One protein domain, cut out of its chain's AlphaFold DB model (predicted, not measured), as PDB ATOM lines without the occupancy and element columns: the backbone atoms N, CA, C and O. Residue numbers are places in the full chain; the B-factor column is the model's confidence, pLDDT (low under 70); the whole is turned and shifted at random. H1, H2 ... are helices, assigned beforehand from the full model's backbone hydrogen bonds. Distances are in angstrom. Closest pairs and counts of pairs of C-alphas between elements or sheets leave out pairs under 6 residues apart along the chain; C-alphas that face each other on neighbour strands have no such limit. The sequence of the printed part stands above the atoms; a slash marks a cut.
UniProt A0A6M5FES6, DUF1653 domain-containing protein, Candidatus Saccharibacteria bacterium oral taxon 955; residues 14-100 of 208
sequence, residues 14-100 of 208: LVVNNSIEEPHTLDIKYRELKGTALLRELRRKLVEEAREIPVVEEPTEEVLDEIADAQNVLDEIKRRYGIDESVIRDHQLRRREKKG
ATOM      1  N   LEU A  14     -34.957 -53.965 -23.267       95.00
ATOM      2  CA  LEU A  14     -33.565 -53.798 -23.683       95.00
ATOM      3  C   LEU A  14     -32.591 -54.627 -22.843       95.00
ATOM      4  O   LEU A  14     -31.672 -55.207 -23.407       95.00
ATOM      5  N   VAL A  15     -32.793 -54.760 -21.528       93.81
ATOM      6  CA  VAL A  15     -31.926 -55.617 -20.695       93.81
ATOM      7  C   VAL A  15     -32.005 -57.075 -21.146       93.81
ATOM      8  O   VAL A  15     -30.980 -57.758 -21.211       93.81
ATOM      9  N   VAL A  16     -33.201 -57.557 -21.496       95.88
ATOM     10  CA  VAL A  16     -33.386 -58.920 -22.015       95.88
ATOM     11  C   VAL A  16     -32.730 -59.066 -23.386       95.88
ATOM     12  O   VAL A  16     -31.952 -59.998 -23.579       95.88
ATOM     13  N   ASN A  17     -32.987 -58.137 -24.310       96.38
ATOM     14  CA  ASN A  17     -32.429 -58.171 -25.664       96.38
ATOM     15  C   ASN A  17     -30.897 -58.114 -25.641       96.38
ATOM     16  O   ASN A  17     -30.248 -58.982 -26.215       96.38
ATOM     17  N   ASN A  18     -30.322 -57.178 -24.884       96.56
ATOM     18  CA  ASN A  18     -28.875 -57.049 -24.721       96.56
ATOM     19  C   ASN A  18     -28.265 -58.316 -24.114       96.56
ATOM     20  O   ASN A  18     -27.196 -58.747 -24.532       96.56
ATOM     21  N   SER A  19     -28.950 -58.951 -23.158       94.50
ATOM     22  CA  SER A  19     -28.475 -60.211 -22.582       94.50
ATOM     23  C   SER A  19     -28.485 -61.354 -23.599       94.50
ATOM     24  O   SER A  19     -27.582 -62.181 -23.571       94.50
ATOM     25  N   ILE A  20     -29.483 -61.412 -24.487       95.94
ATOM     26  CA  ILE A  20     -29.568 -62.414 -25.564       95.94
ATOM     27  C   ILE A  20     -28.476 -62.184 -26.619       95.94
ATOM     28  O   ILE A  20     -27.921 -63.151 -27.137       95.94
ATOM     29  N   GLU A  21     -28.190 -60.925 -26.951       96.50
ATOM     30  CA  GLU A  21     -27.227 -60.547 -27.993       96.50
ATOM     31  C   GLU A  21     -25.765 -60.579 -27.522       96.50
ATOM     32  O   GLU A  21     -24.863 -60.716 -28.351       96.50
ATOM     33  N   GLU A  22     -25.515 -60.481 -26.213       96.38
ATOM     34  CA  GLU A  22     -24.173 -60.503 -25.630       96.38
ATOM     35  C   GLU A  22     -23.447 -61.833 -25.933       96.38
ATOM     36  O   GLU A  22     -23.869 -62.888 -25.449       96.38
ATOM     37  N   PRO A  23     -22.315 -61.813 -26.673       96.56
ATOM     38  CA  PRO A  23     -21.611 -63.026 -27.098       96.56
ATOM     39  C   PRO A  23     -21.189 -63.976 -25.969       96.56
ATOM     40  O   PRO A  23     -21.000 -65.170 -26.212       96.56
ATOM     41  N   HIS A  24     -21.007 -63.468 -24.747       96.25
ATOM     42  CA  HIS A  24     -20.618 -64.272 -23.585       96.25
ATOM     43  C   HIS A  24     -21.805 -64.851 -22.801       96.25
ATOM     44  O   HIS A  24     -21.592 -65.677 -21.904       96.25
ATOM     45  N   THR A  25     -23.045 -64.465 -23.115       95.62
ATOM     46  CA  THR A  25     -24.231 -65.041 -22.478       95.62
ATOM     47  C   THR A  25     -24.476 -66.443 -23.013       95.62
ATOM     48  O   THR A  25     -24.799 -66.650 -24.178       95.62
ATOM     49  N   LEU A  26     -24.343 -67.436 -22.134       96.69
ATOM     50  CA  LEU A  26     -24.580 -68.835 -22.496       96.69
ATOM     51  C   LEU A  26     -26.066 -69.228 -22.437       96.69
ATOM     52  O   LEU A  26     -26.484 -70.111 -23.179       96.69
ATOM     53  N   ASP A  27     -26.841 -68.625 -21.528       95.56
ATOM     54  CA  ASP A  27     -28.278 -68.861 -21.331       95.56
ATOM     55  C   ASP A  27     -28.897 -67.691 -20.545       95.56
ATOM     56  O   ASP A  27     -28.255 -67.141 -19.645       95.56
ATOM     57  N   ILE A  28     -30.157 -67.355 -20.833       95.50
ATOM     58  CA  ILE A  28     -30.966 -66.413 -20.049       95.50
ATOM     59  C   ILE A  28     -32.375 -66.971 -19.845       95.50
ATOM     60  O   ILE A  28     -33.037 -67.435 -20.771       95.50
ATOM     61  N   LYS A  29     -32.872 -66.868 -18.609       96.06
ATOM     62  CA  LYS A  29     -34.233 -67.270 -18.237       96.06
ATOM     63  C   LYS A  29     -35.058 -66.042 -17.892       96.06
ATOM     64  O   LYS A  29     -34.754 -65.350 -16.926       96.06
ATOM     65  N   TYR A  30     -36.133 -65.818 -18.638       96.50
ATOM     66  CA  TYR A  30     -37.064 -64.717 -18.409       96.50
ATOM     67  C   TYR A  30     -38.507 -65.155 -18.680       96.50
ATOM     68  O   TYR A  30     -38.764 -66.212 -19.257       96.50
ATOM     69  N   ARG A  31     -39.471 -64.359 -18.209       96.25
ATOM     70  CA  ARG A  31     -40.904 -64.580 -18.432       96.25
ATOM     71  C   ARG A  31     -41.632 -63.249 -18.543       96.25
ATOM     72  O   ARG A  31     -41.345 -62.327 -17.786       96.25
ATOM     73  N   GLU A  32     -42.622 -63.182 -19.421       97.12
ATOM     74  CA  GLU A  32     -43.537 -62.045 -19.467       97.12
ATOM     75  C   GLU A  32     -44.545 -62.127 -18.319       97.12
ATOM     76  O   GLU A  32     -45.242 -63.130 -18.142       97.12
ATOM     77  N   LEU A  33     -44.657 -61.049 -17.550       97.12
ATOM     78  CA  LEU A  33     -45.674 -60.917 -16.513       97.12
ATOM     79  C   LEU A  33     -46.873 -60.138 -17.057       97.12
ATOM     80  O   LEU A  33     -46.727 -59.222 -17.860       97.12
ATOM     81  N   LYS A  34     -48.082 -60.478 -16.599       95.50
ATOM     82  CA  LYS A  34     -49.333 -59.808 -16.998       95.50
ATOM     83  C   LYS A  34     -50.235 -59.580 -15.786       95.50
ATOM     84  O   LYS A  34     -50.048 -60.201 -14.737       95.50
ATOM     85  N   GLY A  35     -51.207 -58.677 -15.928       95.69
ATOM     86  CA  GLY A  35     -52.214 -58.393 -14.901       95.69
ATOM     87  C   GLY A  35     -51.608 -58.090 -13.525       95.69
ATOM     88  O   GLY A  35     -50.646 -57.333 -13.401       95.69
ATOM     89  N   THR A  36     -52.157 -58.718 -12.485       96.44
ATOM     90  CA  THR A  36     -51.750 -58.498 -11.087       96.44
ATOM     91  C   THR A  36     -50.334 -58.976 -10.772       96.44
ATOM     92  O   THR A  36     -49.706 -58.435  -9.864       96.44
ATOM     93  N   ALA A  37     -49.801 -59.954 -11.514       96.81
ATOM     94  CA  ALA A  37     -48.419 -60.392 -11.346       96.81
ATOM     95  C   ALA A  37     -47.438 -59.287 -11.752       96.81
ATOM     96  O   ALA A  37     -46.511 -58.997 -11.005       96.81
ATOM     97  N   LEU A  38     -47.695 -58.615 -12.877       97.38
ATOM     98  CA  LEU A  38     -46.866 -57.491 -13.306       97.38
ATOM     99  C   LEU A  38     -47.052 -56.269 -12.400       97.38
ATOM    100  O   LEU A  38     -46.070 -55.659 -12.013       97.38
ATOM    101  N   LEU A  39     -48.278 -55.954 -11.974       97.12
ATOM    102  CA  LEU A  39     -48.498 -54.865 -11.009       97.12
ATOM    103  C   LEU A  39     -47.732 -55.076  -9.693       97.12
ATOM    104  O   LEU A  39     -47.232 -54.115  -9.111       97.12
ATOM    105  N   ARG A  40     -47.610 -56.326  -9.229       96.62
ATOM    106  CA  ARG A  40     -46.829 -56.655  -8.032       96.62
ATOM    107  C   ARG A  40     -45.342 -56.372  -8.223       96.62
ATOM    108  O   ARG A  40     -44.739 -55.788  -7.328       96.62
ATOM    109  N   GLU A  41     -44.776 -56.764  -9.362       97.44
ATOM    110  CA  GLU A  41     -43.358 -56.520  -9.639       97.44
ATOM    111  C   GLU A  41     -43.076 -55.055  -9.988       97.44
ATOM    112  O   GLU A  41     -42.056 -54.541  -9.558       97.44
ATOM    113  N   LEU A  42     -43.999 -54.332 -10.633       97.69
ATOM    114  CA  LEU A  42     -43.881 -52.879 -10.822       97.69
ATOM    115  C   LEU A  42     -43.837 -52.138  -9.485       97.69
ATOM    116  O   LEU A  42     -43.025 -51.243  -9.302       97.69
ATOM    117  N   ARG A  43     -44.666 -52.538  -8.511       97.19
ATOM    118  CA  ARG A  43     -44.598 -51.970  -7.157       97.19
ATOM    119  C   ARG A  43     -43.240 -52.226  -6.498       97.19
ATOM    120  O   ARG A  43     -42.764 -51.368  -5.772       97.19
ATOM    121  N   ARG A  44     -42.650 -53.408  -6.703       94.62
ATOM    122  CA  ARG A  44     -41.309 -53.726  -6.186       94.62
ATOM    123  C   ARG A  44     -40.235 -52.903  -6.890       94.62
ATOM    124  O   ARG A  44     -39.424 -52.316  -6.195       94.62
ATOM    125  N   LYS A  45     -40.304 -52.796  -8.219       95.62
ATOM    126  CA  LYS A  45     -39.384 -51.987  -9.027       95.62
ATOM    127  C   LYS A  45     -39.441 -50.508  -8.638       95.62
ATOM    128  O   LYS A  45     -38.412 -49.889  -8.499       95.62
ATOM    129  N   LEU A  46     -40.620 -49.966  -8.321       96.75
ATOM    130  CA  LEU A  46     -40.724 -48.587  -7.824       96.75
ATOM    131  C   LEU A  46     -39.956 -48.369  -6.511       96.75
ATOM    132  O   LEU A  46     -39.407 -47.299  -6.294       96.75
ATOM    133  N   VAL A  47     -39.958 -49.363  -5.618       92.31
ATOM    134  CA  VAL A  47     -39.188 -49.301  -4.366       92.31
ATOM    135  C   VAL A  47     -37.693 -49.503  -4.623       92.31
ATOM    136  O   VAL A  47     -36.900 -48.935  -3.886       92.31
ATOM    137  N   GLU A  48     -37.320 -50.304  -5.628       90.31
ATOM    138  CA  GLU A  48     -35.933 -50.450  -6.102       90.31
ATOM    139  C   GLU A  48     -35.405 -49.097  -6.594       90.31
ATOM    140  O   GLU A  48     -34.524 -48.558  -5.937       90.31
ATOM    141  N   GLU A  49     -36.026 -48.479  -7.606       92.62
ATOM    142  CA  GLU A  49     -35.549 -47.191  -8.146       92.62
ATOM    143  C   GLU A  49     -35.544 -46.097  -7.072       92.62
ATOM    144  O   GLU A  49     -34.609 -45.319  -6.961       92.62
ATOM    145  N   ALA A  50     -36.570 -46.050  -6.210       90.69
ATOM    146  CA  ALA A  50     -36.621 -45.053  -5.140       90.69
ATOM    147  C   ALA A  50     -35.471 -45.183  -4.125       90.69
ATOM    148  O   ALA A  50     -35.167 -44.204  -3.447       90.69
ATOM    149  N   ARG A  51     -34.869 -46.372  -3.987       86.81
ATOM    150  CA  ARG A  51     -33.691 -46.610  -3.141       86.81
ATOM    151  C   ARG A  51     -32.377 -46.324  -3.859       86.81
ATOM    152  O   ARG A  51     -31.377 -46.130  -3.181       86.81
ATOM    153  N   GLU A  52     -32.373 -46.339  -5.188       88.25
ATOM    154  CA  GLU A  52     -31.190 -46.048  -6.003       88.25
ATOM    155  C   GLU A  52     -30.955 -44.531  -6.139       88.25
ATOM    156  O   GLU A  52     -29.820 -44.124  -6.357       88.25
ATOM    157  N   ILE A  53     -31.973 -43.686  -5.885       91.25
ATOM    158  CA  ILE A  53     -31.838 -42.216  -5.857       91.25
ATOM    159  C   ILE A  53     -30.740 -41.785  -4.860       91.25
ATOM    160  O   ILE A  53     -30.931 -41.933  -3.647       91.25
ATOM    161  N   PRO A  54     -29.631 -41.172  -5.330       88.44
ATOM    162  CA  PRO A  54     -28.558 -40.719  -4.453       88.44
ATOM    163  C   PRO A  54     -29.008 -39.615  -3.490       88.44
ATOM    164  O   PRO A  54     -29.680 -38.659  -3.883       88.44
ATOM    165  N   VAL A  55     -28.566 -39.701  -2.234       87.00
ATOM    166  CA  VAL A  55     -28.747 -38.641  -1.231       87.00
ATOM    167  C   VAL A  55     -27.532 -37.714  -1.274       87.00
ATOM    168  O   VAL A  55     -26.475 -38.019  -0.728       87.00
ATOM    169  N   VAL A  56     -27.674 -36.592  -1.982       88.31
ATOM    170  CA  VAL A  56     -26.611 -35.601  -2.223       88.31
ATOM    171  C   VAL A  56     -27.158 -34.177  -2.103       88.31
ATOM    172  O   VAL A  56     -28.343 -33.945  -2.332       88.31
ATOM    173  N   GLU A  57     -26.300 -33.212  -1.753       89.75
ATOM    174  CA  GLU A  57     -26.709 -31.806  -1.572       89.75
ATOM    175  C   GLU A  57     -27.184 -31.147  -2.876       89.75
ATOM    176  O   GLU A  57     -28.117 -30.345  -2.869       89.75
ATOM    177  N   GLU A  58     -26.551 -31.495  -3.997       93.06
ATOM    178  CA  GLU A  58     -26.821 -30.913  -5.311       93.06
ATOM    179  C   GLU A  58     -27.174 -32.015  -6.318       93.06
ATOM    180  O   GLU A  58     -26.531 -33.070  -6.318       93.06
ATOM    181  N   PRO A  59     -28.166 -31.795  -7.201       93.31
ATOM    182  CA  PRO A  59     -28.606 -32.812  -8.145       93.31
ATOM    183  C   PRO A  59     -27.499 -33.147  -9.150       93.31
ATOM    184  O   PRO A  59     -26.942 -32.270  -9.814       93.31
ATOM    185  N   THR A  60     -27.218 -34.438  -9.287       95.88
ATOM    186  CA  THR A  60     -26.332 -34.997 -10.312       95.88
ATOM    187  C   THR A  60     -27.158 -35.570 -11.468       95.88
ATOM    188  O   THR A  60     -28.367 -35.748 -11.339       95.88
ATOM    189  N   GLU A  61     -26.516 -35.890 -12.597       96.94
ATOM    190  CA  GLU A  61     -27.182 -36.636 -13.684       96.94
ATOM    191  C   GLU A  61     -27.745 -37.973 -13.177       96.94
ATOM    192  O   GLU A  61     -28.867 -38.324 -13.507       96.94
ATOM    193  N   GLU A  62     -27.027 -38.645 -12.273       94.50
ATOM    194  CA  GLU A  62     -27.484 -39.880 -11.626       94.50
ATOM    195  C   GLU A  62     -28.792 -39.670 -10.843       94.50
ATOM    196  O   GLU A  62     -29.734 -40.436 -11.002       94.50
ATOM    197  N   VAL A  63     -28.929 -38.576 -10.078       95.56
ATOM    198  CA  VAL A  63     -30.204 -38.240  -9.410       95.56
ATOM    199  C   VAL A  63     -31.339 -38.048 -10.421       95.56
ATOM    200  O   VAL A  63     -32.472 -38.455 -10.162       95.56
ATOM    201  N   LEU A  64     -31.064 -37.411 -11.563       96.81
ATOM    202  CA  LEU A  64     -32.071 -37.199 -12.607       96.81
ATOM    203  C   LEU A  64     -32.499 -38.519 -13.253       96.81
ATOM    204  O   LEU A  64     -33.701 -38.723 -13.446       96.81
ATOM    205  N   ASP A  65     -31.539 -39.392 -13.551       96.31
ATOM    206  CA  ASP A  65     -31.765 -40.706 -14.151       96.31
ATOM    207  C   ASP A  65     -32.614 -41.592 -13.224       96.31
ATOM    208  O   ASP A  65     -33.667 -42.080 -13.640       96.31
ATOM    209  N   GLU A  66     -32.261 -41.691 -11.940       96.44
ATOM    210  CA  GLU A  66     -32.994 -42.528 -10.976       96.44
ATOM    211  C   GLU A  66     -34.421 -42.016 -10.705       96.44
ATOM    212  O   GLU A  66     -35.384 -42.784 -10.595       96.44
ATOM    213  N   ILE A  67     -34.616 -40.692 -10.671       97.06
ATOM    214  CA  ILE A  67     -35.964 -40.103 -10.601       97.06
ATOM    215  C   ILE A  67     -36.757 -40.415 -11.877       97.06
ATOM    216  O   ILE A  67     -37.958 -40.707 -11.795       97.06
ATOM    217  N   ALA A  68     -36.126 -40.334 -13.051       97.38
ATOM    218  CA  ALA A  68     -36.774 -40.646 -14.320       97.38
ATOM    219  C   ALA A  68     -37.199 -42.118 -14.376       97.38
ATOM    220  O   ALA A  68     -38.322 -42.409 -14.799       97.38
ATOM    221  N   ASP A  69     -36.376 -43.034 -13.876       95.94
ATOM    222  CA  ASP A  69     -36.698 -44.457 -13.814       95.94
ATOM    223  C   ASP A  69     -37.825 -44.755 -12.820       95.94
ATOM    224  O   ASP A  69     -38.809 -45.420 -13.180       95.94
ATOM    225  N   ALA A  70     -37.809 -44.150 -11.629       97.50
ATOM    226  CA  ALA A  70     -38.938 -44.222 -10.700       97.50
ATOM    227  C   ALA A  70     -40.240 -43.683 -11.336       97.50
ATOM    228  O   ALA A  70     -41.321 -44.277 -11.190       97.50
ATOM    229  N   GLN A  71     -40.153 -42.582 -12.088       97.50
ATOM    230  CA  GLN A  71     -41.289 -41.996 -12.800       97.50
ATOM    231  C   GLN A  71     -41.789 -42.899 -13.936       97.50
ATOM    232  O   GLN A  71     -43.002 -43.076 -14.070       97.50
ATOM    233  N   ASN A  72     -40.899 -43.538 -14.698       97.00
ATOM    234  CA  ASN A  72     -41.247 -44.506 -15.745       97.00
ATOM    235  C   ASN A  72     -42.059 -45.677 -15.174       97.00
ATOM    236  O   ASN A  72     -43.073 -46.093 -15.750       97.00
ATOM    237  N   VAL A  73     -41.665 -46.186 -14.002       97.69
ATOM    238  CA  VAL A  73     -42.403 -47.251 -13.308       97.69
ATOM    239  C   VAL A  73     -43.785 -46.763 -12.863       97.69
ATOM    240  O   VAL A  73     -44.783 -47.466 -13.064       97.69
ATOM    241  N   LEU A  74     -43.887 -45.554 -12.299       97.31
ATOM    242  CA  LEU A  74     -45.173 -44.943 -11.938       97.31
ATOM    243  C   LEU A  74     -46.084 -44.745 -13.155       97.31
ATOM    244  O   LEU A  74     -47.289 -44.999 -13.069       97.31
ATOM    245  N   ASP A  75     -45.530 -44.322 -14.285       96.81
ATOM    246  CA  ASP A  75     -46.251 -44.118 -15.541       96.81
ATOM    247  C   ASP A  75     -46.800 -45.429 -16.098       96.81
ATOM    248  O   ASP A  75     -47.965 -45.502 -16.502       96.81
ATOM    249  N   GLU A  76     -46.010 -46.499 -16.047       97.00
ATOM    250  CA  GLU A  76     -46.473 -47.844 -16.373       97.00
ATOM    251  C   GLU A  76     -47.610 -48.282 -15.440       97.00
ATOM    252  O   GLU A  76     -48.648 -48.741 -15.921       97.00
ATOM    253  N   ILE A  77     -47.486 -48.083 -14.124       97.50
ATOM    254  CA  ILE A  77     -48.560 -48.400 -13.168       97.50
ATOM    255  C   ILE A  77     -49.842 -47.629 -13.515       97.50
ATOM    256  O   ILE A  77     -50.910 -48.242 -13.618       97.50
ATOM    257  N   LYS A  78     -49.756 -46.311 -13.744       97.12
ATOM    258  CA  LYS A  78     -50.899 -45.464 -14.131       97.12
ATOM    259  C   LYS A  78     -51.565 -45.982 -15.399       97.12
ATOM    260  O   LYS A  78     -52.775 -46.217 -15.404       97.12
ATOM    261  N   ARG A  79     -50.780 -46.264 -16.442       96.12
ATOM    262  CA  ARG A  79     -51.277 -46.805 -17.714       96.12
ATOM    263  C   ARG A  79     -52.010 -48.133 -17.535       96.12
ATOM    264  O   ARG A  79     -53.041 -48.340 -18.168       96.12
ATOM    265  N   ARG A  80     -51.544 -49.017 -16.649       95.50
ATOM    266  CA  ARG A  80     -52.219 -50.300 -16.368       95.50
ATOM    267  C   ARG A  80     -53.542 -50.159 -15.634       95.50
ATOM    268  O   ARG A  80     -54.424 -50.988 -15.844       95.50
ATOM    269  N   TYR A  81     -53.688 -49.129 -14.809       96.19
ATOM    270  CA  TYR A  81     -54.971 -48.781 -14.201       96.19
ATOM    271  C   TYR A  81     -55.854 -47.907 -15.105       96.19
ATOM    272  O   TYR A  81     -56.998 -47.644 -14.746       96.19
ATOM    273  N   GLY A  82     -55.353 -47.462 -16.264       95.56
ATOM    274  CA  GLY A  82     -56.052 -46.505 -17.125       95.56
ATOM    275  C   GLY A  82     -56.196 -45.123 -16.481       95.56
ATOM    276  O   GLY A  82     -57.183 -44.434 -16.721       95.56
ATOM    277  N   ILE A  83     -55.249 -44.745 -15.620       96.88
ATOM    278  CA  ILE A  83     -55.246 -43.462 -14.915       96.88
ATOM    279  C   ILE A  83     -54.491 -42.437 -15.754       96.88
ATOM    280  O   ILE A  83     -53.325 -42.639 -16.088       96.88
ATOM    281  N   ASP A  84     -55.157 -41.325 -16.048       94.75
ATOM    282  CA  ASP A  84     -54.545 -40.177 -16.707       94.75
ATOM    283  C   ASP A  84     -53.760 -39.302 -15.714       94.75
ATOM    284  O   ASP A  84     -54.110 -39.183 -14.535       94.75
ATOM    285  N   GLU A  85     -52.708 -38.651 -16.207       93.56
ATOM    286  CA  GLU A  85     -51.858 -37.756 -15.421       93.56
ATOM    287  C   GLU A  85     -52.636 -36.569 -14.828       93.56
ATOM    288  O   GLU A  85     -52.400 -36.178 -13.683       93.56
ATOM    289  N   SER A  86     -53.616 -36.027 -15.558       94.62
ATOM    290  CA  SER A  86     -54.465 -34.933 -15.066       94.62
ATOM    291  C   SER A  86     -55.252 -35.330 -13.817       94.62
ATOM    292  O   SER A  86     -55.324 -34.560 -12.861       94.62
ATOM    293  N   VAL A  87     -55.752 -36.569 -13.764       95.31
ATOM    294  CA  VAL A  87     -56.499 -37.090 -12.611       95.31
ATOM    295  C   VAL A  87     -55.606 -37.135 -11.371       95.31
ATOM    296  O   VAL A  87     -56.041 -36.747 -10.284       95.31
ATOM    297  N   ILE A  88     -54.350 -37.570 -11.517       95.06
ATOM    298  CA  ILE A  88     -53.385 -37.586 -10.410       95.06
ATOM    299  C   ILE A  88     -53.078 -36.165  -9.934       95.06
ATOM    300  O   ILE A  88     -53.146 -35.914  -8.727       95.06
ATOM    301  N   ARG A  89     -52.823 -35.226 -10.849       93.69
ATOM    302  CA  ARG A  89     -52.542 -33.820 -10.507       93.69
ATOM    303  C   ARG A  89     -53.706 -33.157  -9.779       93.69
ATOM    304  O   ARG A  89     -53.505 -32.548  -8.727       93.69
ATOM    305  N   ASP A  90     -54.933 -33.359 -10.247       94.06
ATOM    306  CA  ASP A  90     -56.139 -32.852  -9.583       94.06
ATOM    307  C   ASP A  90     -56.323 -33.456  -8.184       94.06
ATOM    308  O   ASP A  90     -56.810 -32.800  -7.257       94.06
ATOM    309  N   HIS A  91     -55.953 -34.726  -7.999       92.38
ATOM    310  CA  HIS A  91     -55.929 -35.367  -6.684       92.38
ATOM    311  C   HIS A  91     -54.825 -34.802  -5.778       92.38
ATOM    312  O   HIS A  91     -55.070 -34.622  -4.582       92.38
ATOM    313  N   GLN A  92     -53.639 -34.499  -6.310       92.25
ATOM    314  CA  GLN A  92     -52.536 -33.890  -5.561       92.25
ATOM    315  C   GLN A  92     -52.895 -32.479  -5.080       92.25
ATOM    316  O   GLN A  92     -52.737 -32.197  -3.890       92.25
ATOM    317  N   LEU A  93     -53.450 -31.627  -5.951       91.06
ATOM    318  CA  LEU A  93     -53.861 -30.258  -5.607       91.06
ATOM    319  C   LEU A  93     -54.897 -30.243  -4.476       91.06
ATOM    320  O   LEU A  93     -54.676 -29.626  -3.434       91.06
ATOM    321  N   ARG A  94     -55.976 -31.028  -4.611       91.06
ATOM    322  CA  ARG A  94     -57.021 -31.139  -3.575       91.06
ATOM    323  C   ARG A  94     -56.500 -31.679  -2.244       91.06
ATOM    324  O   ARG A  94     -57.062 -31.382  -1.189       91.06
ATOM    325  N   ARG A  95     -55.468 -32.531  -2.265       90.25
ATOM    326  CA  ARG A  95     -54.844 -33.051  -1.039       90.25
ATOM    327  C   ARG A  95     -53.921 -32.029  -0.393       90.25
ATOM    328  O   ARG A  95     -53.923 -31.974   0.834       90.25
ATOM    329  N   ARG A  96     -53.204 -31.222  -1.179       89.06
ATOM    330  CA  ARG A  96     -52.329 -30.157  -0.672       89.06
ATOM    331  C   ARG A  96     -53.110 -29.131   0.145       89.06
ATOM    332  O   ARG A  96     -52.694 -28.794   1.243       89.06
ATOM    333  N   GLU A  97     -54.288 -28.724  -0.321       86.12
ATOM    334  CA  GLU A  97     -55.154 -27.788   0.416       86.12
ATOM    335  C   GLU A  97     -55.618 -28.332   1.776       86.12
ATOM    336  O   GLU A  97     -55.832 -27.569   2.714       86.12
ATOM    337  N   LYS A  98     -55.772 -29.656   1.899       89.62
ATOM    338  CA  LYS A  98     -56.279 -30.306   3.119       89.62
ATOM    339  C   LYS A  98     -55.188 -30.778   4.073       89.62
ATOM    340  O   LYS A  98     -55.448 -30.887   5.265       89.62
ATOM    341  N   LYS A  99     -54.025 -31.166   3.547       89.12
ATOM    342  CA  LYS A  99     -52.955 -31.840   4.300       89.12
ATOM    343  C   LYS A  99     -51.626 -31.083   4.297       89.12
ATOM    344  O   LYS A  99     -50.700 -31.538   4.954       89.12
ATOM    345  N   GLY A 100     -51.527 -29.965   3.578       88.94
ATOM    346  CA  GLY A 100     -50.256 -29.295   3.323       88.94
ATOM    347  C   GLY A 100     -49.381 -30.059   2.325       88.94
ATOM    348  O   GLY A 100     -49.835 -30.977   1.634       88.94
TER     349      GLY A 100
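What this domain is: This is residues 14 to 100 of the 208 residues of the protein "DUF1653 domain-containing protein" of Candidatus Saccharibacteria bacterium oral taxon 955 (UniProt A0A6M5FES6). A long helical hairpin, H3 side by side with H2, stands between two arms: H4 on one side, and on the other the short H1 with the long link that joins it to H2. The printed part has 87 residues with four named helices, H1 to H4 in order, and no named strand: all helix. It is loose, with a radius of gyration of the C-alphas of 17.2 A, and spans 56 by 37 by 17 A.

Where its parts are: H3, residues 61 to 81, is 30.3 A long. H2, residues 35 to 52, measures 26.0 A. H4, residues 85 to 99, ends at C-alpha 99 (-52.955, -31.840, 4.300). H1, residues 14 to 21, begins at C-alpha 14 (-33.565, -53.798, -23.683).

How they stand to each other: H2 and H3 touch as a hairpin, opposite ways at a shallow tilt of 18 degrees; their closest C-alphas, Glu 49 and Ala 70, are 5.2 A apart. H4 is close to H3 but not clearly touching, about perpendicular at 76 degrees; the closest C-alphas, Lys 78 and Glu 85, are 7.9 A apart. H1 is apart from H2, H3 and H4. Every O i to N i+4 pair is within hydrogen-bond range in H1, H2 and H3, and 10 of 11 in H4.

The domain as a whole: The C-alphas farthest apart, Pro 23 and Lys 98, are 56.4 A apart. The H1 to H2 link is long; the printed part has no cut, and no printed residue is under 70 in pLDDT.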